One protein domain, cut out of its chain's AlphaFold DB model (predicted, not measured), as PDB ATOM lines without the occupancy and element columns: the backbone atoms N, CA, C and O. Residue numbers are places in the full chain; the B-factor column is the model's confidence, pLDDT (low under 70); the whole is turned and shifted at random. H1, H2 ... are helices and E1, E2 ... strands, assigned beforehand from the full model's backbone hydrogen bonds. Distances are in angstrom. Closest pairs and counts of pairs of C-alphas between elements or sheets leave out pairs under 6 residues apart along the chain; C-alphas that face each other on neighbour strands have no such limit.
ATOM      1  N   THR A  12     230.239 232.224 382.054       97.75
ATOM      2  CA  THR A  12     230.614 230.949 382.661       97.75
ATOM      3  C   THR A  12     231.189 231.146 384.053       97.75
ATOM      4  O   THR A  12     230.723 230.476 384.973       97.75
ATOM      5  N   SER A  13     232.097 232.111 384.242       97.38
ATOM      6  CA  SER A  13     232.620 232.431 385.578       97.38
ATOM      7  C   SER A  13     231.506 232.825 386.546       97.38
ATOM      8  O   SER A  13     231.377 232.224 387.608       97.38
ATOM      9  N   ARG A  14     230.595 233.714 386.125       98.00
ATOM     10  CA  ARG A  14     229.422 234.097 386.927       98.00
ATOM     11  C   ARG A  14     228.520 232.916 387.241       98.00
ATOM     12  O   ARG A  14     227.974 232.855 388.329       98.00
ATOM     13  N   THR A  15     228.325 231.980 386.312       98.62
ATOM     14  CA  THR A  15     227.488 230.803 386.589       98.62
ATOM     15  C   THR A  15     228.074 229.955 387.714       98.62
ATOM     16  O   THR A  15     227.330 229.509 388.588       98.62
ATOM     17  N   VAL A  16     229.388 229.728 387.686       98.38
ATOM     18  CA  VAL A  16     230.079 228.903 388.679       98.38
ATOM     19  C   VAL A  16     230.163 229.630 390.029       98.38
ATOM     20  O   VAL A  16     229.806 229.046 391.051       98.38
ATOM     21  N   GLU A  17     230.515 230.916 390.038       98.44
ATOM     22  CA  GLU A  17     230.563 231.740 391.255       98.44
ATOM     23  C   GLU A  17     229.172 231.918 391.881       98.44
ATOM     24  O   GLU A  17     228.998 231.656 393.069       98.44
ATOM     25  N   TYR A  18     228.136 232.226 391.089       98.69
ATOM     26  CA  TYR A  18     226.766 232.356 391.603       98.69
ATOM     27  C   TYR A  18     226.223 231.049 392.175       98.69
ATOM     28  O   TYR A  18     225.403 231.080 393.089       98.69
ATOM     29  N   ALA A  19     226.654 229.896 391.656       98.75
ATOM     30  CA  ALA A  19     226.279 228.617 392.242       98.75
ATOM     31  C   ALA A  19     226.835 228.481 393.670       98.75
ATOM     32  O   ALA A  19     226.131 228.012 394.564       98.75
ATOM     33  N   TYR A  20     228.064 228.933 393.910       98.62
ATOM     34  CA  TYR A  20     228.641 228.960 395.249       98.62
ATOM     35  C   TYR A  20     228.034 230.061 396.143       98.62
ATOM     36  O   TYR A  20     227.734 229.802 397.310       98.62
ATOM     37  N   ASP A  21     227.740 231.247 395.606       98.75
ATOM     38  CA  ASP A  21     227.013 232.293 396.341       98.75
ATOM     39  C   ASP A  21     225.629 231.803 396.786       98.75
ATOM     40  O   ASP A  21     225.229 231.991 397.937       98.75
ATOM     41  N   ASP A  22     224.910 231.104 395.903       98.81
ATOM     42  CA  ASP A  22     223.628 230.481 396.221       98.81
ATOM     43  C   ASP A  22     223.791 229.427 397.337       98.81
ATOM     44  O   ASP A  22     222.955 229.358 398.239       98.81
ATOM     45  N   PHE A  23     224.886 228.656 397.367       98.69
ATOM     46  CA  PHE A  23     225.171 227.761 398.495       98.69
ATOM     47  C   PHE A  23     225.337 228.542 399.809       98.69
ATOM     48  O   PHE A  23     224.731 228.172 400.819       98.69
ATOM     49  N   CYS A  24     226.096 229.640 399.805       98.62
ATOM     50  CA  CYS A  24     226.287 230.490 400.983       98.62
ATOM     51  C   CYS A  24     224.961 231.081 401.487       98.62
ATOM     52  O   CYS A  24     224.682 231.043 402.690       98.62
ATOM     53  N   ILE A  25     224.098 231.557 400.581       98.62
ATOM     54  CA  ILE A  25     222.749 232.032 400.927       98.62
ATOM     55  C   ILE A  25     221.941 230.905 401.578       98.62
ATOM     56  O   ILE A  25     221.272 231.132 402.589       98.62
ATOM     57  N   ALA A  26     222.025 229.680 401.050       98.44
ATOM     58  CA  ALA A  26     221.322 228.536 401.619       98.44
ATOM     59  C   ALA A  26     221.769 228.213 403.055       98.44
ATOM     60  O   ALA A  26     220.915 227.867 403.879       98.44
ATOM     61  N   GLN A  27     223.066 228.364 403.369       97.62
ATOM     62  CA  GLN A  27     223.597 228.183 404.727       97.62
ATOM     63  C   GLN A  27     223.042 229.236 405.697       97.62
ATOM     64  O   GLN A  27     222.569 228.892 406.781       97.62
ATOM     65  N   VAL A  28     223.030 230.512 405.294       98.19
ATOM     66  CA  VAL A  28     222.477 231.605 406.114       98.19
ATOM     67  C   VAL A  28     220.973 231.421 406.331       98.19
ATOM     68  O   VAL A  28     220.496 231.493 407.462       98.19
ATOM     69  N   ALA A  29     220.223 231.119 405.268       98.44
ATOM     70  CA  ALA A  29     218.786 230.871 405.347       98.44
ATOM     71  C   ALA A  29     218.459 229.705 406.294       98.44
ATOM     72  O   ALA A  29     217.534 229.806 407.101       98.44
ATOM     73  N   GLN A  30     219.244 228.622 406.248       97.50
ATOM     74  CA  GLN A  30     219.079 227.486 407.153       97.50
ATOM     75  C   GLN A  30     219.318 227.877 408.616       97.50
ATOM     76  O   GLN A  30     218.531 227.489 409.481       97.50
ATOM     77  N   ALA A  31     220.370 228.654 408.897       96.94
ATOM     78  CA  ALA A  31     220.700 229.102 410.250       96.94
ATOM     79  C   ALA A  31     219.623 230.023 410.856       96.94
ATOM     80  O   ALA A  31     219.410 230.007 412.065       96.94
ATOM     81  N   LEU A  32     218.919 230.788 410.018       98.31
ATOM     82  CA  LEU A  32     217.831 231.688 410.420       98.31
ATOM     83  C   LEU A  32     216.441 231.021 410.442       98.31
ATOM     84  O   LEU A  32     215.450 231.671 410.766       98.31
ATOM     85  N   GLY A  33     216.333 229.734 410.090       98.38
ATOM     86  CA  GLY A  33     215.056 229.009 410.047       98.38
ATOM     87  C   GLY A  33     214.218 229.235 408.778       98.38
ATOM     88  O   GLY A  33     213.083 228.761 408.696       98.38
ATOM     89  N   HIS A  34     214.766 229.893 407.753       98.62
ATOM     90  CA  HIS A  34     214.124 230.110 406.451       98.62
ATOM     91  C   HIS A  34     214.280 228.880 405.538       98.62
ATOM     92  O   HIS A  34     214.988 228.890 404.531       98.62
ATOM     93  N   THR A  35     213.610 227.784 405.896       98.25
ATOM     94  CA  THR A  35     213.781 226.467 405.246       98.25
ATOM     95  C   THR A  35     213.416 226.442 403.757       98.25
ATOM     96  O   THR A  35     214.072 225.748 402.978       98.25
ATOM     97  N   ALA A  36     212.396 227.200 403.336       98.62
ATOM     98  CA  ALA A  36     211.995 227.289 401.928       98.62
ATOM     99  C   ALA A  36     213.076 227.964 401.066       98.62
ATOM    100  O   ALA A  36     213.420 227.450 399.999       98.62
ATOM    101  N   ASP A  37     213.651 229.066 401.557       98.69
ATOM    102  CA  ASP A  37     214.748 229.754 400.879       98.69
ATOM    103  C   ASP A  37     216.004 228.892 400.865       98.69
ATOM    104  O   ASP A  37     216.601 228.715 399.805       98.69
ATOM    105  N   SER A  38     216.353 228.265 401.992       98.56
ATOM    106  CA  SER A  38     217.489 227.344 402.042       98.56
ATOM    107  C   SER A  38     217.380 226.255 400.970       98.56
ATOM    108  O   SER A  38     218.301 226.077 400.177       98.56
ATOM    109  N   ARG A  39     216.215 225.604 400.840       98.56
ATOM    110  CA  ARG A  39     215.983 224.587 399.802       98.56
ATOM    111  C   ARG A  39     216.116 225.148 398.385       98.56
ATOM    112  O   ARG A  39     216.738 224.513 397.537       98.56
ATOM    113  N   LYS A  40     215.533 226.320 398.119       98.62
ATOM    114  CA  LYS A  40     215.595 226.988 396.810       98.62
ATOM    115  C   LYS A  40     217.037 227.284 396.403       98.62
ATOM    116  O   LYS A  40     217.425 227.015 395.268       98.62
ATOM    117  N   TYR A  41     217.813 227.860 397.312       98.75
ATOM    118  CA  TYR A  41     219.187 228.265 397.045       98.75
ATOM    119  C   TYR A  41     220.143 227.067 397.006       98.75
ATOM    120  O   TYR A  41     221.023 227.023 396.149       98.75
ATOM    121  N   LEU A  42     219.890 226.025 397.804       98.19
ATOM    122  CA  LEU A  42     220.616 224.761 397.703       98.19
ATOM    123  C   LEU A  42     220.397 224.096 396.337       98.19
ATOM    124  O   LEU A  42     221.349 223.630 395.719       98.19
ATOM    125  N   GLU A  43     219.173 224.112 395.805       98.44
ATOM    126  CA  GLU A  43     218.924 223.603 394.451       98.44
ATOM    127  C   GLU A  43     219.660 224.428 393.387       98.44
ATOM    128  O   GLU A  43     220.321 223.869 392.513       98.44
ATOM    129  N   ARG A  44     219.630 225.762 393.494       98.56
ATOM    130  CA  ARG A  44     220.360 226.639 392.566       98.56
ATOM    131  C   ARG A  44     221.876 226.479 392.652       98.56
ATOM    132  O   ARG A  44     222.548 226.642 391.638       98.56
ATOM    133  N   SER A  45     222.421 226.103 393.802       98.62
ATOM    134  CA  SER A  45     223.862 225.884 393.944       98.62
ATOM    135  C   SER A  45     224.405 224.693 393.142       98.62
ATOM    136  O   SER A  45     225.615 224.550 392.977       98.62
ATOM    137  N   LYS A  46     223.528 223.870 392.550       98.50
ATOM    138  CA  LYS A  46     223.892 222.830 391.573       98.50
ATOM    139  C   LYS A  46     224.118 223.378 390.158       98.50
ATOM    140  O   LYS A  46     224.565 222.644 389.282       98.50
ATOM    141  N   ASN A  47     223.829 224.660 389.911       98.69
ATOM    142  CA  ASN A  47     223.875 225.270 388.578       98.69
ATOM    143  C   ASN A  47     225.265 225.271 387.925       98.69
ATOM    144  O   ASN A  47     225.338 225.351 386.699       98.69
ATOM    145  N   TRP A  48     226.353 225.103 388.687       98.50
ATOM    146  CA  TRP A  48     227.690 224.885 388.117       98.50
ATOM    147  C   TRP A  48     227.698 223.693 387.137       98.50
ATOM    148  O   TRP A  48     228.343 223.743 386.090       98.50
ATOM    149  N   MET A  49     226.891 222.657 387.405       98.38
ATOM    150  CA  MET A  49     226.768 221.476 386.545       98.38
ATOM    151  C   MET A  49     226.165 221.802 385.175       98.38
ATOM    152  O   MET A  49     226.392 221.063 384.219       98.38
ATOM    153  N   ASN A  50     225.412 222.902 385.050       98.38
ATOM    154  CA  ASN A  50     224.799 223.300 383.783       98.38
ATOM    155  C   ASN A  50     225.817 223.842 382.781       98.38
ATOM    156  O   ASN A  50     225.508 223.876 381.591       98.38
ATOM    157  N   VAL A  51     227.008 224.233 383.240       98.38
ATOM    158  CA  VAL A  51     228.135 224.648 382.394       98.38
ATOM    159  C   VAL A  51     229.299 223.657 382.445       98.38
ATOM    160  O   VAL A  51     230.324 223.901 381.823       98.38
ATOM    161  N   TRP A  52     229.150 222.510 383.114       98.44
ATOM    162  CA  TRP A  52     230.133 221.428 383.059       98.44
ATOM    163  C   TRP A  52     229.971 220.598 381.778       98.44
ATOM    164  O   TRP A  52     228.916 220.010 381.531       98.44
ATOM    165  N   SER A  53     231.032 220.520 380.978       97.94
ATOM    166  CA  SER A  53     231.095 219.735 379.743       97.94
ATOM    167  C   SER A  53     231.869 218.440 379.980       97.94
ATOM    168  O   SER A  53     233.066 218.474 380.251       97.94
ATOM    169  N   GLU A  54     231.205 217.288 379.835       96.56
ATOM    170  CA  GLU A  54     231.855 215.969 379.963       96.56
ATOM    171  C   GLU A  54     232.868 215.711 378.832       96.56
ATOM    172  O   GLU A  54     233.869 215.030 379.042       96.56
ATOM    173  N   GLU A  55     232.624 216.279 377.641       95.88
ATOM    174  CA  GLU A  55     233.494 216.163 376.459       95.88
ATOM    175  C   GLU A  55     234.873 216.777 376.725       95.88
ATOM    176  O   GLU A  55     235.901 216.175 376.433       95.88
ATOM    177  N   THR A  56     234.884 217.969 377.321       95.00
ATOM    178  CA  THR A  56     236.102 218.756 377.562       95.00
ATOM    179  C   THR A  56     236.563 218.710 379.016       95.00
ATOM    180  O   THR A  56     237.556 219.356 379.348       95.00
ATOM    181  N   ARG A  57     235.833 217.993 379.887       96.44
ATOM    182  CA  ARG A  57     236.066 217.865 381.338       96.44
ATOM    183  C   ARG A  57     236.392 219.202 382.007       96.44
ATOM    184  O   ARG A  57     237.417 219.350 382.665       96.44
ATOM    185  N   SER A  58     235.562 220.203 381.740       97.06
ATOM    186  CA  SER A  58     235.802 221.597 382.122       97.06
ATOM    187  C   SER A  58     234.503 222.392 382.156       97.06
ATOM    188  O   SER A  58     233.475 221.958 381.622       97.06
ATOM    189  N   ALA A  59     234.558 223.586 382.747       98.12
ATOM    190  CA  ALA A  59     233.526 224.587 382.540       98.12
ATOM    191  C   ALA A  59     233.560 225.046 381.071       98.12
ATOM    192  O   ALA A  59     234.613 225.400 380.544       98.12
ATOM    193  N   ARG A  60     232.413 225.026 380.394       98.06
ATOM    194  CA  ARG A  60     232.278 225.377 378.978       98.06
ATOM    195  C   ARG A  60     231.128 226.366 378.788       98.06
ATOM    196  O   ARG A  60     230.028 226.120 379.285       98.06
ATOM    197  N   PRO A  61     231.326 227.460 378.037       97.50
ATOM    198  CA  PRO A  61     230.270 228.445 377.851       97.50
ATOM    199  C   PRO A  61     229.086 227.910 377.044       97.50
ATOM    200  O   PRO A  61     229.246 227.064 376.156       97.50
ATOM    201  N   ARG A  62     227.886 228.425 377.338       97.81
ATOM    202  CA  ARG A  62     226.630 228.026 376.678       97.81
ATOM    203  C   ARG A  62     225.842 229.215 376.150       97.81
ATOM    204  O   ARG A  62     225.669 230.230 376.825       97.81
ATOM    205  N   TYR A  63     225.305 229.058 374.949       97.75
ATOM    206  CA  TYR A  63     224.354 229.986 374.355       97.75
ATOM    207  C   TYR A  63     222.983 229.886 375.038       97.75
ATOM    208  O   TYR A  63     222.678 228.932 375.763       97.75
ATOM    209  N   ALA A  64     222.137 230.898 374.824       97.88
ATOM    210  CA  ALA A  64     220.798 230.953 375.415       97.88
ATOM    211  C   ALA A  64     219.882 229.804 374.949       97.88
ATOM    212  O   ALA A  64     218.976 229.416 375.679       97.88
ATOM    213  N   ASP A  65     220.150 229.243 373.767       97.38
ATOM    214  CA  ASP A  65     219.446 228.091 373.190       97.38
ATOM    215  C   ASP A  65     219.972 226.727 373.689       97.38
ATOM    216  O   ASP A  65     219.497 225.681 373.252       97.38
ATOM    217  N   GLY A  66     220.951 226.717 374.603       97.12
ATOM    218  CA  GLY A  66     221.507 225.502 375.207       97.12
ATOM    219  C   GLY A  66     222.705 224.898 374.476       97.12
ATOM    220  O   GLY A  66     223.355 224.004 375.038       97.12
ATOM    221  N   ARG A  67     223.044 225.385 373.272       97.88
ATOM    222  CA  ARG A  67     224.247 224.946 372.550       97.88
ATOM    223  C   ARG A  67     225.506 225.366 373.303       97.88
ATOM    224  O   ARG A  67     225.563 226.441 373.900       97.88
ATOM    225  N   TRP A  68     226.529 224.525 373.252       98.06
ATOM    226  CA  TRP A  68     227.852 224.856 373.772       98.06
ATOM    227  C   TRP A  68     228.609 225.779 372.812       98.06
ATOM    228  O   TRP A  68     228.391 225.728 371.599       98.06
ATOM    229  N   LEU A  69     229.533 226.583 373.338       95.75
ATOM    230  CA  LEU A  69     230.544 227.258 372.525       95.75
ATOM    231  C   LEU A  69     231.395 226.203 371.797       95.75
ATOM    232  O   LEU A  69     231.879 225.257 372.423       95.75
ATOM    233  N   ALA A  70     231.534 226.332 370.479       94.25
ATOM    234  CA  ALA A  70     232.327 225.439 369.638       94.25
ATOM    235  C   ALA A  70     232.910 226.221 368.439       94.25
ATOM    236  O   ALA A  70     232.158 226.997 367.841       94.25
ATOM    237  N   PRO A  71     234.190 226.008 368.064       92.56
ATOM    238  CA  PRO A  71     235.185 225.186 368.771       92.56
ATOM    239  C   PRO A  71     235.495 225.736 370.177       92.56
ATOM    240  O   PRO A  71     235.210 226.895 370.468       92.56
ATOM    241  N   PHE A  72     235.988 224.881 371.079       93.69
ATOM    242  CA  PHE A  72     236.326 225.272 372.449       93.69
ATOM    243  C   PHE A  72     237.512 224.467 372.973       93.69
ATOM    244  O   PHE A  72     237.488 223.236 372.945       93.69
ATOM    245  N   GLU A  73     238.504 225.172 373.503       91.38
ATOM    246  CA  GLU A  73     239.672 224.593 374.156       91.38
ATOM    247  C   GLU A  73     239.627 224.933 375.647       91.38
ATOM    248  O   GLU A  73     239.640 226.098 376.035       91.38
ATOM    249  N   ALA A  74     239.575 223.910 376.503       92.50
ATOM    250  CA  ALA A  74     239.417 224.090 377.949       92.50
ATOM    251  C   ALA A  74     240.560 224.890 378.595       92.50
ATOM    252  O   ALA A  74     240.343 225.571 379.593       92.50
ATOM    253  N   ALA A  75     241.761 224.773 378.027       90.06
ATOM    254  CA  ALA A  75     242.979 225.433 378.479       90.06
ATOM    255  C   ALA A  75     243.099 226.884 377.992       90.06
ATOM    256  O   ALA A  75     243.957 227.613 378.481       90.06
ATOM    257  N   HIS A  76     242.270 227.298 377.029       89.00
ATOM    258  CA  HIS A  76     242.364 228.630 376.448       89.00
ATOM    259  C   HIS A  76     242.014 229.690 377.487       89.00
ATOM    260  O   HIS A  76     240.949 229.643 378.111       89.00
ATOM    261  N   PHE A  77     242.937 230.626 377.684       88.69
ATOM    262  CA  PHE A  77     242.826 231.668 378.691       88.69
ATOM    263  C   PHE A  77     242.106 232.890 378.117       88.69
ATOM    264  O   PHE A  77     242.446 233.379 377.042       88.69
ATOM    265  N   TYR A  78     241.122 233.388 378.858       88.12
ATOM    266  CA  TYR A  78     240.320 234.552 378.516       88.12
ATOM    267  C   TYR A  78     240.526 235.682 379.539       88.12
ATOM    268  O   TYR A  78     240.770 235.401 380.712       88.12
ATOM    269  N   PRO A  79     240.331 236.954 379.152       85.81
ATOM    270  CA  PRO A  79     240.018 237.415 377.798       85.81
ATOM    271  C   PRO A  79     241.214 237.286 376.845       85.81
ATOM    272  O   PRO A  79     242.366 237.324 377.266       85.81
ATOM    273  N   ASP A  80     240.924 237.143 375.555       81.94
ATOM    274  CA  ASP A  80     241.910 237.064 374.475       81.94
ATOM    275  C   ASP A  80     241.662 238.171 373.431       81.94
ATOM    276  O   ASP A  80     240.940 239.131 373.681       81.94
ATOM    277  N   LYS A  81     242.261 238.056 372.238       81.31
ATOM    278  CA  LYS A  81     242.054 239.022 371.145       81.31
ATOM    279  C   LYS A  81     240.650 238.968 370.522       81.31
ATOM    280  O   LYS A  81     240.284 239.892 369.798       81.31
ATOM    281  N   ASP A  82     239.917 237.876 370.727       81.31
ATOM    282  CA  ASP A  82     238.635 237.606 370.075       81.31
ATOM    283  C   ASP A  82     237.455 238.141 370.906       81.31
ATOM    284  O   ASP A  82     236.365 238.347 370.369       81.31
ATOM    285  N   TYR A  83     237.680 238.440 372.190       78.81
ATOM    286  CA  TYR A  83     236.699 239.047 373.085       78.81
ATOM    287  C   TYR A  83     237.225 240.346 373.690       78.81
ATOM    288  O   TYR A  83     238.363 240.432 374.142       78.81
ATOM    289  N   SER A  84     236.363 241.364 373.786       81.38
ATOM    290  CA  SER A  84     236.676 242.501 374.654       81.38
ATOM    291  C   SER A  84     236.850 241.998 376.095       81.38
ATOM    292  O   SER A  84     236.206 241.026 376.502       81.38
ATOM    293  N   TYR A  85     237.699 242.663 376.884       80.31
ATOM    294  CA  TYR A  85     238.025 242.226 378.249       80.31
ATOM    295  C   TYR A  85     236.778 241.965 379.118       80.31
ATOM    296  O   TYR A  85     236.752 241.046 379.937       80.31
ATOM    297  N   TRP A  86     235.717 242.756 378.927       82.75
ATOM    298  CA  TRP A  86     234.476 242.616 379.688       82.75
ATOM    299  C   TRP A  86     233.523 241.577 379.087       82.75
ATOM    300  O   TRP A  86     232.773 240.975 379.844       82.75
ATOM    301  N   ASP A  87     233.577 241.299 377.783       87.25
ATOM    302  CA  ASP A  87     232.626 240.403 377.103       87.25
ATOM    303  C   ASP A  87     233.035 238.924 377.121       87.25
ATOM    304  O   ASP A  87     232.241 238.053 376.758       87.25
ATOM    305  N   ALA A  88     234.257 238.617 377.554       92.06
ATOM    306  CA  ALA A  88     234.755 237.251 377.586       92.06
ATOM    307  C   ALA A  88     233.918 236.326 378.499       92.06
ATOM    308  O   ALA A  88     233.391 236.762 379.529       92.06
ATOM    309  N   PRO A  89     233.791 235.027 378.157       94.62
ATOM    310  CA  PRO A  89     232.998 234.073 378.937       94.62
ATOM    311  C   PRO A  89     233.561 233.769 380.330       94.62
ATOM    312  O   PRO A  89     232.797 233.396 381.225       94.62
ATOM    313  N   PHE A  90     234.872 233.923 380.498       95.06
ATOM    314  CA  PHE A  90     235.582 233.789 381.763       95.06
ATOM    315  C   PHE A  90     236.261 235.111 382.099       95.06
ATOM    316  O   PHE A  90     236.654 235.863 381.207       95.06
ATOM    317  N   TYR A  91     236.383 235.384 383.392       94.00
ATOM    318  CA  TYR A  91     237.137 236.519 383.894       94.00
ATOM    319  C   TYR A  91     238.535 236.037 384.278       94.00
ATOM    320  O   TYR A  91     238.653 235.246 385.204       94.00
ATOM    321  N   GLU A  92     239.551 236.453 383.520       91.25
ATOM    322  CA  GLU A  92     240.968 236.162 383.796       91.25
ATOM    323  C   GLU A  92     241.254 234.671 384.051       91.25
ATOM    324  O   GLU A  92     241.916 234.278 385.011       91.25
ATOM    325  N   GLY A  93     240.728 233.811 383.183       91.81
ATOM    326  CA  GLY A  93     240.809 232.374 383.385       91.81
ATOM    327  C   GLY A  93     240.379 231.559 382.179       91.81
ATOM    328  O   GLY A  93     240.041 232.077 381.117       91.81
ATOM    329  N   SER A  94     240.377 230.247 382.369       93.50
ATOM    330  CA  SER A  94     240.010 229.257 381.363       93.50
ATOM    331  C   SER A  94     238.866 228.370 381.856       93.50
ATOM    332  O   SER A  94     238.487 228.392 383.033       93.50
ATOM    333  N   GLY A  95     238.332 227.540 380.959       95.25
ATOM    334  CA  GLY A  95     237.349 226.523 381.332       95.25
ATOM    335  C   GLY A  95     237.891 225.493 382.320       95.25
ATOM    336  O   GLY A  95     237.134 224.963 383.135       95.25
ATOM    337  N   TYR A  96     239.193 225.209 382.266       93.81
ATOM    338  CA  TYR A  96     239.851 224.303 383.201       93.81
ATOM    339  C   TYR A  96     239.944 224.918 384.601       93.81
ATOM    340  O   TYR A  96     239.517 224.277 385.558       93.81
ATOM    341  N   ILE A  97     240.407 226.172 384.693       94.56
ATOM    342  CA  ILE A  97     240.515 226.945 385.945       94.56
ATOM    343  C   ILE A  97     239.155 227.007 386.643       94.56
ATOM    344  O   ILE A  97     238.981 226.484 387.744       94.56
ATOM    345  N   TYR A  98     238.137 227.524 385.949       96.94
ATOM    346  CA  TYR A  98     236.783 227.620 386.501       96.94
ATOM    347  C   TYR A  98     236.107 226.257 386.697       96.94
ATOM    348  O   TYR A  98     235.159 226.149 387.471       96.94
ATOM    349  N   GLY A  99     236.601 225.200 386.047       96.31
ATOM    350  CA  GLY A  99     236.187 223.825 386.314       96.31
ATOM    351  C   GLY A  99     236.592 223.329 387.706       96.31
ATOM    352  O   GLY A  99     235.950 222.421 388.225       96.31
ATOM    353  N   THR A 100     237.622 223.921 388.326       96.06
ATOM    354  CA  THR A 100     238.051 223.581 389.695       96.06
ATOM    355  C   THR A 100     237.219 224.286 390.775       96.06
ATOM    356  O   THR A 100     237.187 223.831 391.921       96.06
ATOM    357  N   TYR A 101     236.513 225.372 390.434       97.25
ATOM    358  CA  TYR A 101     235.840 226.238 391.405       97.25
ATOM    359  C   TYR A 101     234.467 225.692 391.827       97.25
ATOM    360  O   TYR A 101     233.414 226.200 391.455       97.25
ATOM    361  N   VAL A 102     234.469 224.624 392.626       96.88
ATOM    362  CA  VAL A 102     233.243 224.028 393.189       96.88
ATOM    363  C   VAL A 102     233.399 223.784 394.702       96.88
ATOM    364  O   VAL A 102     233.277 222.649 395.170       96.88
ATOM    365  N   PRO A 103     233.701 224.827 395.501       97.38
ATOM    366  CA  PRO A 103     234.079 224.695 396.918       97.38
ATOM    367  C   PRO A 103     233.045 223.980 397.793       97.38
ATOM    368  O   PRO A 103     233.404 223.365 398.799       97.38
ATOM    369  N   HIS A 104     231.767 224.064 397.438       98.31
ATOM    370  CA  HIS A 104     230.659 223.454 398.169       98.31
ATOM    371  C   HIS A 104     230.336 222.022 397.729       98.31
ATOM    372  O   HIS A 104     229.597 221.325 398.424       98.31
ATOM    373  N   ASP A 105     230.854 221.567 396.585       98.38
ATOM    374  CA  ASP A 105     230.462 220.293 395.975       98.38
ATOM    375  C   ASP A 105     231.615 219.585 395.243       98.38
ATOM    376  O   ASP A 105     231.462 219.071 394.131       98.38
ATOM    377  N   ALA A 106     232.783 219.518 395.887       98.12
ATOM    378  CA  ALA A 106     233.948 218.809 395.356       98.12
ATOM    379  C   ALA A 106     233.640 217.327 395.059       98.12
ATOM    380  O   ALA A 106     234.071 216.802 394.034       98.12
ATOM    381  N   GLN A 107     232.822 216.664 395.888       98.44
ATOM    382  CA  GLN A 107     232.348 215.304 395.600       98.44
ATOM    383  C   GLN A 107     231.515 215.222 394.309       98.44
ATOM    384  O   GLN A 107     231.618 214.239 393.571       98.44
ATOM    385  N   GLY A 108     230.705 216.240 394.001       98.31
ATOM    386  CA  GLY A 108     229.972 216.336 392.740       98.31
ATOM    387  C   GLY A 108     230.915 216.402 391.536       98.31
ATOM    388  O   GLY A 108     230.707 215.688 390.552       98.31
ATOM    389  N   LEU A 109     231.996 217.177 391.640       98.31
ATOM    390  CA  LEU A 109     233.050 217.250 390.625       98.31
ATOM    391  C   LEU A 109     233.809 215.918 390.471       98.31
ATOM    392  O   LEU A 109     233.994 215.444 389.350       98.31
ATOM    393  N   ILE A 110     234.155 215.247 391.575       98.62
ATOM    394  CA  ILE A 110     234.739 213.892 391.561       98.62
ATOM    395  C   ILE A 110     233.816 212.911 390.821       98.62
ATOM    396  O   ILE A 110     234.252 212.165 389.943       98.62
ATOM    397  N   ASN A 111     232.514 212.943 391.117       98.06
ATOM    398  CA  ASN A 111     231.522 212.088 390.467       98.06
ATOM    399  C   ASN A 111     231.412 212.354 388.955       98.06
ATOM    400  O   ASN A 111     231.180 211.417 388.186       98.06
ATOM    401  N   LYS A 112     231.547 213.617 388.533       97.50
ATOM    402  CA  LYS A 112     231.559 214.033 387.122       97.50
ATOM    403  C   LYS A 112     232.800 213.540 386.385       97.50
ATOM    404  O   LYS A 112     232.692 213.046 385.270       97.50
ATOM    405  N   LEU A 113     233.956 213.587 387.040       97.75
ATOM    406  CA  LEU A 113     235.226 213.136 386.470       97.75
ATOM    407  C   LEU A 113     235.398 211.611 386.462       97.75
ATOM    408  O   LEU A 113     236.278 211.110 385.764       97.75
ATOM    409  N   GLY A 114     234.526 210.870 387.152       96.94
ATOM    410  CA  GLY A 114     234.499 209.405 387.129       96.94
ATOM    411  C   GLY A 114     235.083 208.734 388.373       96.94
ATOM    412  O   GLY A 114     235.394 207.548 388.320       96.94
ATOM    413  N   GLY A 115     235.200 209.461 389.486       97.75
ATOM    414  CA  GLY A 115     235.715 208.958 390.761       97.75
ATOM    415  C   GLY A 115     237.111 209.479 391.101       97.75
ATOM    416  O   GLY A 115     237.721 210.217 390.325       97.75
ATOM    417  N   ASP A 116     237.595 209.094 392.283       98.19
ATOM    418  CA  ASP A 116     238.801 209.646 392.913       98.19
ATOM    419  C   ASP A 116     240.034 209.586 391.998       98.19
ATOM    420  O   ASP A 116     240.688 210.605 391.793       98.19
ATOM    421  N   ASP A 117     240.325 208.437 391.380       98.19
ATOM    422  CA  ASP A 117     241.520 208.275 390.537       98.19
ATOM    423  C   ASP A 117     241.488 209.182 389.300       98.19
ATOM    424  O   ASP A 117     242.473 209.846 388.974       98.19
ATOM    425  N   ALA A 118     240.336 209.265 388.629       98.06
ATOM    426  CA  ALA A 118     240.171 210.116 387.456       98.06
ATOM    427  C   ALA A 118     240.226 211.606 387.824       98.06
ATOM    428  O   ALA A 118     240.787 212.409 387.076       98.06
ATOM    429  N   PHE A 119     239.695 211.965 388.994       98.50
ATOM    430  CA  PHE A 119     239.803 213.305 389.555       98.50
ATOM    431  C   PHE A 119     241.254 213.680 389.884       98.50
ATOM    432  O   PHE A 119     241.710 214.760 389.510       98.50
ATOM    433  N   ILE A 120     242.006 212.780 390.526       98.25
ATOM    434  CA  ILE A 120     243.429 212.974 390.835       98.25
ATOM    435  C   ILE A 120     244.228 213.162 389.546       98.25
ATOM    436  O   ILE A 120     245.019 214.093 389.473       98.25
ATOM    437  N   MET A 121     244.002 212.335 388.521       96.62
ATOM    438  CA  MET A 121     244.674 212.481 387.222       96.62
ATOM    439  C   MET A 121     244.343 213.815 386.542       96.62
ATOM    440  O   MET A 121     245.216 214.433 385.938       96.62
ATOM    441  N   TRP A 122     243.089 214.261 386.639       96.12
ATOM    442  CA  TRP A 122     242.644 215.547 386.102       96.12
ATOM    443  C   TRP A 122     243.320 216.728 386.820       96.12
ATOM    444  O   TRP A 122     243.840 217.625 386.160       96.12
ATOM    445  N   LEU A 123     243.428 216.690 388.155       96.00
ATOM    446  CA  LEU A 123     244.200 217.681 388.915       96.00
ATOM    447  C   LEU A 123     245.714 217.579 388.669       96.00
ATOM    448  O   LEU A 123     246.399 218.596 388.600       96.00
ATOM    449  N   ASP A 124     246.264 216.377 388.512       94.31
ATOM    450  CA  ASP A 124     247.683 216.201 388.197       94.31
ATOM    451  C   ASP A 124     248.025 216.809 386.834       94.31
ATOM    452  O   ASP A 124     249.079 217.431 386.719       94.31
ATOM    453  N   ALA A 125     247.129 216.703 385.844       91.50
ATOM    454  CA  ALA A 125     247.250 217.403 384.566       91.50
ATOM    455  C   ALA A 125     247.171 218.926 384.745       91.50
ATOM    456  O   ALA A 125     247.978 219.657 384.171       91.50
ATOM    457  N   PHE A 126     246.248 219.396 385.586       90.75
ATOM    458  CA  PHE A 126     246.101 220.810 385.919       90.75
ATOM    459  C   PHE A 126     247.394 221.418 386.500       90.75
ATOM    460  O   PHE A 126     247.828 222.496 386.097       90.75
ATOM    461  N   PHE A 127     248.079 220.667 387.364       89.25
ATOM    462  CA  PHE A 127     249.357 221.050 387.968       89.25
ATOM    463  C   PHE A 127     250.599 220.428 387.289       89.25
ATOM    464  O   PHE A 127     251.672 220.371 387.912       89.25
ATOM    465  N   ALA A 128     250.474 219.880 386.074       80.94
ATOM    466  CA  ALA A 128     251.570 219.167 385.406       80.94
ATOM    467  C   ALA A 128     252.722 220.110 385.040       80.94
ATOM    468  O   ALA A 128     253.891 219.746 385.174       80.94
ATOM    469  N   ASN A 129     252.387 221.342 384.658       62.75
ATOM    470  CA  ASN A 129     253.348 222.418 384.473       62.75
ATOM    471  C   ASN A 129     253.492 223.169 385.801       62.75
ATOM    472  O   ASN A 129     252.503 223.463 386.474       62.75
ATOM    473  N   SER A 130     254.735 223.403 386.224       50.66
ATOM    474  CA  SER A 130     255.000 224.078 387.494       50.66
ATOM    475  C   SER A 130     254.439 225.502 387.444       50.66
ATOM    476  O   SER A 130     254.614 226.151 386.413       50.66
ATOM    477  N   PRO A 131     253.841 226.028 388.531       51.25
ATOM    478  CA  PRO A 131     253.777 227.471 388.679       51.25
ATOM    479  C   PRO A 131     255.229 227.958 388.642       51.25
ATOM    480  O   PRO A 131     256.110 227.415 389.322       51.25
ATOM    481  N   THR A 132     255.507 228.847 387.703       51.72
ATOM    482  CA  THR A 132     256.798 229.504 387.596       51.72
ATOM    483  C   THR A 132     256.530 230.979 387.423       51.72
ATOM    484  O   THR A 132     255.691 231.368 386.614       51.72
ATOM    485  N   ARG A 133     257.334 231.799 388.088       52.19
ATOM    486  CA  ARG A 133     257.353 233.257 387.918       52.19
ATOM    487  C   ARG A 133     257.890 233.706 386.556       52.19
ATOM    488  O   ARG A 133     258.096 234.897 386.343       52.19
ATOM    489  N   ASP A 134     258.165 232.760 385.665       46.31
ATOM    490  CA  ASP A 134     258.562 233.025 384.298       46.31
ATOM    491  C   ASP A 134     257.301 233.290 383.451       46.31
ATOM    492  O   ASP A 134     256.524 232.366 383.195       46.31
ATOM    493  N   PRO A 135     257.075 234.536 382.992       44.53
ATOM    494  CA  PRO A 135     255.916 234.886 382.176       44.53
ATOM    495  C   PRO A 135     255.908 234.199 380.798       44.53
ATOM    496  O   PRO A 135     254.886 234.219 380.118       44.53
ATOM    497  N   THR A 136     257.011 233.564 380.378       39.12
ATOM    498  CA  THR A 136     257.068 232.718 379.172       39.12
ATOM    499  C   THR A 136     256.585 231.282 379.419       39.12
ATOM    500  O   THR A 136     256.260 230.570 378.470       39.12
ATOM    501  N   PHE A 137     256.457 230.880 380.689       39.78
ATOM    502  CA  PHE A 137     255.932 229.591 381.154       39.78
ATOM    503  C   PHE A 137     254.464 229.662 381.601       39.78
ATOM    504  O   PHE A 137     253.975 228.781 382.309       39.78
ATOM    505  N   ASN A 138     253.710 230.638 381.092       46.44
ATOM    506  CA  ASN A 138     252.244 230.659 381.166       46.44
ATOM    507  C   ASN A 138     251.599 229.568 380.266       46.44
ATOM    508  O   ASN A 138     250.611 229.799 379.578       46.44
ATOM    509  N   SER A 139     252.221 228.385 380.206       41.97
ATOM    510  CA  SER A 139     251.824 227.199 379.442       41.97
ATOM    511  C   SER A 139     251.157 226.135 380.328       41.97
ATOM    512  O   SER A 139     250.824 225.048 379.854       41.97
ATOM    513  N   GLY A 140     250.989 226.413 381.626       61.00
ATOM    514  CA  GLY A 140     250.289 225.565 382.590       61.00
ATOM    515  C   GLY A 140     248.820 225.931 382.767       61.00
ATOM    516  O   GLY A 140     248.411 227.049 382.486       61.00
ATOM    517  N   LEU A 141     248.021 224.969 383.233       81.31
ATOM    518  CA  LEU A 141     246.602 225.194 383.514       81.31
ATOM    519  C   LEU A 141     246.384 225.905 384.860       81.31
ATOM    520  O   LEU A 141     245.386 226.599 384.997       81.31
ATOM    521  N   TYR A 142     247.305 225.738 385.816       88.50
ATOM    522  CA  TYR A 142     247.306 226.422 387.110       88.50
ATOM    523  C   TYR A 142     248.141 227.702 387.083       88.50
ATOM    524  O   TYR A 142     249.318 227.669 386.710       88.50
ATOM    525  N   ASN A 143     247.572 228.791 387.590       85.94
ATOM    526  CA  ASN A 143     248.219 230.082 387.713       85.94
ATOM    527  C   ASN A 143     248.014 230.673 389.119       85.94
ATOM    528  O   ASN A 143     246.945 231.160 389.470       85.94
ATOM    529  N   HIS A 144     249.075 230.685 389.930       90.50
ATOM    530  CA  HIS A 144     248.972 231.189 391.299       90.50
ATOM    531  C   HIS A 144     248.879 232.717 391.408       90.50
ATOM    532  O   HIS A 144     248.604 233.224 392.490       90.50
ATOM    533  N   ASN A 145     249.122 233.460 390.327       88.19
ATOM    534  CA  ASN A 145     249.048 234.918 390.360       88.19
ATOM    535  C   ASN A 145     247.611 235.465 390.298       88.19
ATOM    536  O   ASN A 145     247.465 236.684 390.255       88.19
ATOM    537  N   ASN A 146     246.599 234.585 390.288       90.12
ATOM    538  CA  ASN A 146     245.189 234.945 390.212       90.12
ATOM    539  C   ASN A 146     244.314 234.104 391.171       90.12
ATOM    540  O   ASN A 146     244.593 232.931 391.435       90.12
ATOM    541  N   GLU A 147     243.231 234.689 391.681       94.62
ATOM    542  CA  GLU A 147     242.371 234.118 392.731       94.62
ATOM    543  C   GLU A 147     241.589 232.849 392.360       94.62
ATOM    544  O   GLU A 147     241.433 231.998 393.247       94.62
ATOM    545  N   PRO A 148     241.068 232.663 391.125       93.94
ATOM    546  CA  PRO A 148     240.230 231.504 390.802       93.94
ATOM    547  C   PRO A 148     240.894 230.151 391.100       93.94
ATOM    548  O   PRO A 148     240.210 229.169 391.389       93.94
ATOM    549  N   ASP A 149     242.227 230.118 391.100       92.31
ATOM    550  CA  ASP A 149     243.036 228.916 391.289       92.31
ATOM    551  C   ASP A 149     243.389 228.604 392.747       92.31
ATOM    552  O   ASP A 149     243.848 227.500 393.059       92.31
ATOM    553  N   PHE A 150     243.146 229.526 393.678       95.38
ATOM    554  CA  PHE A 150     243.573 229.400 395.075       95.38
ATOM    555  C   PHE A 150     243.115 228.117 395.769       95.38
ATOM    556  O   PHE A 150     243.847 227.565 396.598       95.38
ATOM    557  N   LEU A 151     241.914 227.642 395.437       95.56
ATOM    558  CA  LEU A 151     241.324 226.446 396.026       95.56
ATOM    559  C   LEU A 151     241.938 225.150 395.479       95.56
ATOM    560  O   LEU A 151     241.961 224.138 396.185       95.56
ATOM    561  N   ALA A 152     242.436 225.157 394.240       96.12
ATOM    562  CA  ALA A 152     242.712 223.942 393.480       96.12
ATOM    563  C   ALA A 152     243.707 223.002 394.180       96.12
ATOM    564  O   ALA A 152     243.526 221.782 394.177       96.12
ATOM    565  N   ALA A 153     244.721 223.551 394.861       96.19
ATOM    566  CA  ALA A 153     245.737 222.758 395.558       96.19
ATOM    567  C   ALA A 153     245.152 221.929 396.718       96.19
ATOM    568  O   ALA A 153     245.685 220.873 397.067       96.19
ATOM    569  N   PHE A 154     244.040 222.377 397.301       98.38
ATOM    570  CA  PHE A 154     243.385 221.741 398.445       98.38
ATOM    571  C   PHE A 154     242.379 220.663 398.035       98.38
ATOM    572  O   PHE A 154     241.978 219.842 398.861       98.38
ATOM    573  N   LEU A 155     242.003 220.610 396.755       98.31
ATOM    574  CA  LEU A 155     240.990 219.682 396.264       98.31
ATOM    575  C   LEU A 155     241.413 218.208 396.345       98.31
ATOM    576  O   LEU A 155     240.556 217.343 396.512       98.31
ATOM    577  N   TYR A 156     242.715 217.900 396.327       98.69
ATOM    578  CA  TYR A 156     243.201 216.527 396.516       98.69
ATOM    579  C   TYR A 156     242.759 215.903 397.854       98.69
ATOM    580  O   TYR A 156     242.595 214.683 397.938       98.69
ATOM    581  N   ILE A 157     242.515 216.711 398.896       98.69
ATOM    582  CA  ILE A 157     242.007 216.232 400.193       98.69
ATOM    583  C   ILE A 157     240.629 215.563 400.038       98.69
ATOM    584  O   ILE A 157     240.365 214.540 400.682       98.69
ATOM    585  N   HIS A 158     239.777 216.090 399.151       98.56
ATOM    586  CA  HIS A 158     238.458 215.519 398.849       98.56
ATOM    587  C   HIS A 158     238.535 214.171 398.118       98.56
ATOM    588  O   HIS A 158     237.556 213.435 398.125       98.56
ATOM    589  N   ALA A 159     239.692 213.809 397.558       98.19
ATOM    590  CA  ALA A 159     239.875 212.605 396.744       98.19
ATOM    591  C   ALA A 159     240.913 211.612 397.293       98.19
ATOM    592  O   ALA A 159     241.407 210.768 396.558       98.19
ATOM    593  N   GLY A 160     241.318 211.694 398.561       98.25
ATOM    594  CA  GLY A 160     242.221 210.667 399.132       98.25
ATOM    595  C   GLY A 160     243.608 211.118 399.422       98.25
ATOM    596  O   GLY A 160     244.364 210.333 399.986       98.25
ATOM    597  N   ARG A 161     243.963 212.332 399.017       98.56
ATOM    598  CA  ARG A 161     245.357 212.664 398.765       98.56
ATOM    599  C   ARG A 161     245.794 213.940 399.478       98.56
ATOM    600  O   ARG A 161     246.282 214.862 398.827       98.56
ATOM    601  N   PRO A 162     245.677 214.015 400.820       98.62
ATOM    602  CA  PRO A 162     246.223 215.147 401.563       98.62
ATOM    603  C   PRO A 162     247.736 215.304 401.347       98.62
ATOM    604  O   PRO A 162     248.238 216.424 401.378       98.62
ATOM    605  N   ASP A 163     248.456 214.216 401.055       98.56
ATOM    606  CA  ASP A 163     249.869 214.235 400.670       98.56
ATOM    607  C   ASP A 163     250.126 215.060 399.398       98.56
ATOM    608  O   ASP A 163     251.062 215.856 399.365       98.56
ATOM    609  N   ARG A 164     249.250 214.966 398.389       98.12
ATOM    610  CA  ARG A 164     249.356 215.787 397.172       98.12
ATOM    611  C   ARG A 164     249.101 217.259 397.469       98.12
ATOM    612  O   ARG A 164     249.860 218.103 397.007       98.12
ATOM    613  N   THR A 165     248.105 217.585 398.294       98.62
ATOM    614  CA  THR A 165     247.910 218.969 398.760       98.62
ATOM    615  C   THR A 165     249.144 219.502 399.486       98.62
ATOM    616  O   THR A 165     249.566 220.625 399.223       98.62
ATOM    617  N   GLN A 166     249.750 218.706 400.371       98.56
ATOM    618  CA  GLN A 166     250.967 219.086 401.094       98.56
ATOM    619  C   GLN A 166     252.114 219.405 400.124       98.56
ATOM    620  O   GLN A 166     252.732 220.460 400.252       98.56
ATOM    621  N   GLU A 167     252.351 218.556 399.118       96.62
ATOM    622  CA  GLU A 167     253.352 218.790 398.067       96.62
ATOM    623  C   GLU A 167     253.075 220.083 397.281       96.62
ATOM    624  O   GLU A 167     253.972 220.913 397.118       96.62
ATOM    625  N   ARG A 168     251.834 220.269 396.803       96.12
ATOM    626  CA  ARG A 168     251.458 221.424 395.972       96.12
ATOM    627  C   ARG A 168     251.590 222.731 396.738       96.12
ATOM    628  O   ARG A 168     252.273 223.632 396.261       96.12
ATOM    629  N   VAL A 169     251.013 222.818 397.938       97.31
ATOM    630  CA  VAL A 169     251.070 224.033 398.765       97.31
ATOM    631  C   VAL A 169     252.517 224.401 399.088       97.31
ATOM    632  O   VAL A 169     252.899 225.559 398.940       97.31
ATOM    633  N   ARG A 170     253.357 223.425 399.457       96.62
ATOM    634  CA  ARG A 170     254.773 223.682 399.766       96.62
ATOM    635  C   ARG A 170     255.559 224.148 398.554       96.62
ATOM    636  O   ARG A 170     256.383 225.045 398.698       96.62
ATOM    637  N   ARG A 171     255.288 223.579 397.376       94.19
ATOM    638  CA  ARG A 171     255.898 224.036 396.125       94.19
ATOM    639  C   ARG A 171     255.492 225.472 395.806       94.19
ATOM    640  O   ARG A 171     256.376 226.280 395.571       94.19
ATOM    641  N   ILE A 172     254.196 225.785 395.858       94.31
ATOM    642  CA  ILE A 172     253.671 227.127 395.569       94.31
ATOM    643  C   ILE A 172     254.284 228.164 396.519       94.31
ATOM    644  O   ILE A 172     254.825 229.168 396.069       94.31
ATOM    645  N   LEU A 173     254.275 227.901 397.832       95.50
ATOM    646  CA  LEU A 173     254.874 228.805 398.821       95.50
ATOM    647  C   LEU A 173     256.363 229.068 398.554       95.50
ATOM    648  O   LEU A 173     256.830 230.177 398.797       95.50
ATOM    649  N   ALA A 174     257.099 228.062 398.072       93.19
ATOM    650  CA  ALA A 174     258.528 228.169 397.795       93.19
ATOM    651  C   ALA A 174     258.851 228.824 396.440       93.19
ATOM    652  O   ALA A 174     259.892 229.468 396.325       93.19
ATOM    653  N   SER A 175     258.009 228.645 395.413       90.38
ATOM    654  CA  SER A 175     258.278 229.150 394.057       90.38
ATOM    655  C   SER A 175     257.691 230.533 393.790       90.38
ATOM    656  O   SER A 175     258.280 231.305 393.034       90.38
ATOM    657  N   GLU A 176     256.557 230.857 394.414       90.06
ATOM    658  CA  GLU A 176     255.754 232.031 394.058       90.06
ATOM    659  C   GLU A 176     255.973 233.235 394.975       90.06
ATOM    660  O   GLU A 176     255.740 234.370 394.562       90.06
ATOM    661  N   TYR A 177     256.473 233.008 396.192       94.06
ATOM    662  CA  TYR A 177     256.652 234.053 397.195       94.06
ATOM    663  C   TYR A 177     258.117 234.234 397.572       94.06
ATOM    664  O   TYR A 177     258.836 233.276 397.851       94.06
ATOM    665  N   MET A 178     258.558 235.486 397.647       93.75
ATOM    666  CA  MET A 178     259.885 235.834 398.149       93.75
ATOM    667  C   MET A 178     259.866 237.150 398.921       93.75
ATOM    668  O   MET A 178     258.907 237.917 398.894       93.75
ATOM    669  N   THR A 179     260.962 237.426 399.616       93.31
ATOM    670  CA  THR A 179     261.143 238.706 400.302       93.31
ATOM    671  C   THR A 179     261.549 239.804 399.313       93.31
ATOM    672  O   THR A 179     262.225 239.549 398.317       93.31
ATOM    673  N   GLY A 180     261.150 241.048 399.594       92.31
ATOM    674  CA  GLY A 180     261.553 242.224 398.819       92.31
ATOM    675  C   GLY A 180     260.592 242.628 397.695       92.31
ATOM    676  O   GLY A 180     259.470 242.137 397.570       92.31
ATOM    677  N   ARG A 181     261.024 243.606 396.887       91.62
ATOM    678  CA  ARG A 181     260.216 244.175 395.801       91.62
ATOM    679  C   ARG A 181     259.918 243.113 394.740       91.62
ATOM    680  O   ARG A 181     260.828 242.455 394.250       91.62
ATOM    681  N   GLY A 182     258.645 243.001 394.360       88.62
ATOM    682  CA  GLY A 182     258.183 241.988 393.409       88.62
ATOM    683  C   GLY A 182     258.101 240.588 394.013       88.62
ATOM    684  O   GLY A 182     258.129 239.620 393.268       88.62
ATOM    685  N   GLY A 183     258.052 240.474 395.344       91.69
ATOM    686  CA  GLY A 183     257.999 239.200 396.056       91.69
ATOM    687  C   GLY A 183     256.657 238.471 396.040       91.69
ATOM    688  O   GLY A 183     256.595 237.347 396.522       91.69
ATOM    689  N   LEU A 184     255.614 239.095 395.492       93.06
ATOM    690  CA  LEU A 184     254.311 238.476 395.259       93.06
ATOM    691  C   LEU A 184     254.230 237.943 393.818       93.06
ATOM    692  O   LEU A 184     254.855 238.531 392.927       93.06
ATOM    693  N   PRO A 185     253.465 236.863 393.576       89.69
ATOM    694  CA  PRO A 185     253.331 236.279 392.239       89.69
ATOM    695  C   PRO A 185     252.490 237.129 391.281       89.69
ATOM    696  O   PRO A 185     252.677 237.044 390.069       89.69
ATOM    697  N   GLY A 186     251.592 237.957 391.817       90.06
ATOM    698  CA  GLY A 186     250.666 238.808 391.073       90.06
ATOM    699  C   GLY A 186     250.275 240.054 391.862       90.06
ATOM    700  O   GLY A 186     250.990 240.477 392.780       90.06
ATOM    701  N   ASN A 187     249.137 240.639 391.499       92.44
ATOM    702  CA  ASN A 187     248.514 241.686 392.299       92.44
ATOM    703  C   ASN A 187     248.162 241.118 393.678       92.44
ATOM    704  O   ASN A 187     247.733 239.981 393.795       92.44
ATOM    705  N   ASP A 188     248.355 241.897 394.743       94.88
ATOM    706  CA  ASP A 188     247.967 241.432 396.083       94.88
ATOM    707  C   ASP A 188     246.443 241.408 396.278       94.88
ATOM    708  O   ASP A 188     245.956 240.808 397.232       94.88
ATOM    709  N   ASP A 189     245.711 242.121 395.416       95.06
ATOM    710  CA  ASP A 189     244.251 242.227 395.383       95.06
ATOM    711  C   ASP A 189     243.618 242.397 396.763       95.06
ATOM    712  O   ASP A 189     242.760 241.653 397.230       95.06
ATOM    713  N   SER A 190     244.066 243.463 397.432       95.75
ATOM    714  CA  SER A 190     243.612 243.853 398.771       95.75
ATOM    715  C   SER A 190     243.870 242.788 399.848       95.75
ATOM    716  O   SER A 190     243.109 242.675 400.811       95.75
ATOM    717  N   GLY A 191     244.964 242.034 399.713       96.56
ATOM    718  CA  GLY A 191     245.405 241.021 400.667       96.56
ATOM    719  C   GLY A 191     244.985 239.596 400.314       96.56
ATOM    720  O   GLY A 191     245.209 238.700 401.129       96.56
ATOM    721  N   ALA A 192     244.398 239.356 399.139       96.44
ATOM    722  CA  ALA A 192     244.042 238.022 398.668       96.44
ATOM    723  C   ALA A 192     245.278 237.105 398.615       96.44
ATOM    724  O   ALA A 192     245.328 236.116 399.355       96.44
ATOM    725  N   MET A 193     246.318 237.488 397.861       95.94
ATOM    726  CA  MET A 193     247.584 236.739 397.771       95.94
ATOM    727  C   MET A 193     248.280 236.627 399.129       95.94
ATOM    728  O   MET A 193     248.633 235.533 399.577       95.94
ATOM    729  N   SER A 194     248.436 237.751 399.835       97.12
ATOM    730  CA  SER A 194     249.072 237.763 401.156       97.12
ATOM    731  C   SER A 194     248.360 236.848 402.159       97.12
ATOM    732  O   SER A 194     249.014 236.143 402.932       97.12
ATOM    733  N   SER A 195     247.025 236.804 402.147       97.56
ATOM    734  CA  SER A 195     246.263 235.919 403.031       97.56
ATOM    735  C   SER A 195     246.427 234.448 402.655       97.56
ATOM    736  O   SER A 195     246.547 233.615 403.558       97.56
ATOM    737  N   TRP A 196     246.508 234.122 401.358       98.06
ATOM    738  CA  TRP A 196     246.792 232.764 400.895       98.06
ATOM    739  C   TRP A 196     248.145 232.287 401.425       98.06
ATOM    740  O   TRP A 196     248.225 231.200 402.003       98.06
ATOM    741  N   TYR A 197     249.179 233.134 401.326       98.12
ATOM    742  CA  TYR A 197     250.501 232.846 401.885       98.12
ATOM    743  C   TYR A 197     250.444 232.586 403.391       98.12
ATOM    744  O   TYR A 197     250.954 231.568 403.854       98.12
ATOM    745  N   VAL A 198     249.812 233.478 404.165       98.31
ATOM    746  CA  VAL A 198     249.723 233.338 405.629       98.31
ATOM    747  C   VAL A 198     249.044 232.026 406.003       98.31
ATOM    748  O   VAL A 198     249.584 231.270 406.809       98.31
ATOM    749  N   TRP A 199     247.898 231.716 405.398       98.56
ATOM    750  CA  TRP A 199     247.185 230.464 405.642       98.56
ATOM    751  C   TRP A 199     248.044 229.244 405.277       98.56
ATOM    752  O   TRP A 199     248.316 228.400 406.139       98.56
ATOM    753  N   GLY A 200     248.576 229.195 404.053       98.06
ATOM    754  CA  GLY A 200     249.460 228.114 403.612       98.06
ATOM    755  C   GLY A 200     250.666 227.918 404.538       98.06
ATOM    756  O   GLY A 200     250.982 226.787 404.906       98.06
ATOM    757  N   ALA A 201     251.291 229.007 404.993       98.31
ATOM    758  CA  ALA A 201     252.432 228.974 405.903       98.31
ATOM    759  C   ALA A 201     252.082 228.444 407.304       98.31
ATOM    760  O   ALA A 201     252.887 227.728 407.907       98.31
ATOM    761  N   LEU A 202     250.877 228.745 407.802       98.50
ATOM    762  CA  LEU A 202     250.330 228.162 409.034       98.50
ATOM    763  C   LEU A 202     250.029 226.662 408.892       98.50
ATOM    764  O   LEU A 202     249.880 225.979 409.903       98.50
ATOM    765  N   GLY A 203     249.930 226.139 407.667       98.44
ATOM    766  CA  GLY A 203     249.519 224.761 407.400       98.44
ATOM    767  C   GLY A 203     248.002 224.558 407.423       98.44
ATOM    768  O   GLY A 203     247.548 223.422 407.578       98.44
ATOM    769  N   LEU A 204     247.220 225.635 407.289       98.69
ATOM    770  CA  LEU A 204     245.756 225.614 407.259       98.69
ATOM    771  C   LEU A 204     245.229 226.425 406.072       98.69
ATOM    772  O   LEU A 204     245.862 227.387 405.681       98.69
ATOM    773  N   TYR A 205     244.052 226.121 405.531       98.69
ATOM    774  CA  TYR A 205     243.421 227.002 404.535       98.69
ATOM    775  C   TYR A 205     241.896 226.992 404.656       98.69
ATOM    776  O   TYR A 205     241.315 225.906 404.694       98.69
ATOM    777  N   PRO A 206     241.222 228.151 404.750       97.94
ATOM    778  CA  PRO A 206     239.773 228.192 404.899       97.94
ATOM    779  C   PRO A 206     239.085 227.743 403.612       97.94
ATOM    780  O   PRO A 206     239.340 228.299 402.546       97.94
ATOM    781  N   ASN A 207     238.138 226.806 403.713       97.12
ATOM    782  CA  ASN A 207     237.123 226.707 402.673       97.12
ATOM    783  C   ASN A 207     236.042 227.729 403.016       97.12
ATOM    784  O   ASN A 207     235.198 227.467 403.873       97.12
ATOM    785  N   ALA A 208     236.135 228.925 402.433       93.31
ATOM    786  CA  ALA A 208     235.216 230.018 402.738       93.31
ATOM    787  C   ALA A 208     233.746 229.573 402.590       93.31
ATOM    788  O   ALA A 208     233.443 228.557 401.960       93.31
ATOM    789  N   GLY A 209     232.828 230.289 403.245       93.25
ATOM    790  CA  GLY A 209     231.399 229.942 403.250       93.25
ATOM    791  C   GLY A 209     231.051 228.664 404.025       93.25
ATOM    792  O   GLY A 209     229.874 228.362 404.213       93.25
TER     793      GLY A 209
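Overview. This is residues 12 to 209 of the 300 residues of the protein "Glycoside hydrolase family 92 protein" of Pyrinomonadaceae bacterium (UniProt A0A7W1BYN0). What shape do these atoms make? A hairpin of two long helices, H1 and H2, forms one end, and at the other H5, H6 and H7 fold back and forth in two hairpins that share H6, with H8 packed on H7. Short H3 lies between these parts, H4 makes a corner with H5, and the long unnamed stretch 52 to 94 loops out beyond the end of the hairpin where H1 begins. What is it built of, and how large is it? The printed part has 198 residues with eight named helices, H1 to H8, then one named strand, E1, and is mostly helix. It is compact, with a radius of gyration of the C-alphas of 17.2 A and spans of 51 by 42 by 35 A.

Arrangement. How do the first helices stand? H1, residues 12 to 31, and H2, residues 35 to 51, form a helical hairpin: they touch at a shallow tilt of 19 degrees, opposite ways, the closest C-alphas, of Ala 19 and Ser 45, 4.0 A apart. With residues 12 to 16 alone H1 only just touches H3, residues 95 to 100, with 3 pairs of C-alphas within 8 A, the closest those of Ser 13 and Tyr 98 at 6.4 A. What does the hub touch? H6, residues 152 to 159, touches H4, residues 106 to 113, about perpendicular at 83 degrees, the closest C-alphas, of Ala 106 and His 158, 6.6 A apart. It forms helical hairpins with H5, residues 116 to 126, closest C-alphas Asp 116 and Ala 159 at 5.0 A, and with H7, residues 162 to 176, closest Phe 154 and Thr 165 at 5.3 A. H4 and H5 touch only at the corner, with C-alphas Ile 110 and Phe 119 closest at 5.5 A. What follows H7? Its residues 169 to 173 touch H8, residues 189 to 202, at a steep tilt of 53 degrees, the closest C-alphas, of Val 169 and Gly 200, 6.5 A apart. E1, residues 204 to 207, pairs with no named strand. Are the helix backbones whole? Every O i to N i+4 pair is within hydrogen-bond range in H1, H3, H4, H5 and H7, against 7 of 13 in H2, 8 of 10 in H8 and 0 of 4 in H6, where 4 of 5 O i to N i+3 pairs are.

Along the chain. Where does the first element begin and the last end? C-alpha 12 of H1 is at (230.614, 230.949, 382.661), and C-alpha 207 of E1 is at (237.123, 226.707, 402.673). How long are the longer helices? From first to last C-alpha H1 measures 29.4 A, H2 27.0 A, H7 20.8 A and H8 20.5 A.

Size, cuts and confidence. Which links are long? Those from H2 to H3, H5 to H6 and H7 to H8 are long, and residues 81 to 86 and 178 to 183 stand free. Is the model sure throughout? The printed part has no cut and a mean pLDDT of 92.5, but residues 129 to 140 are under 70.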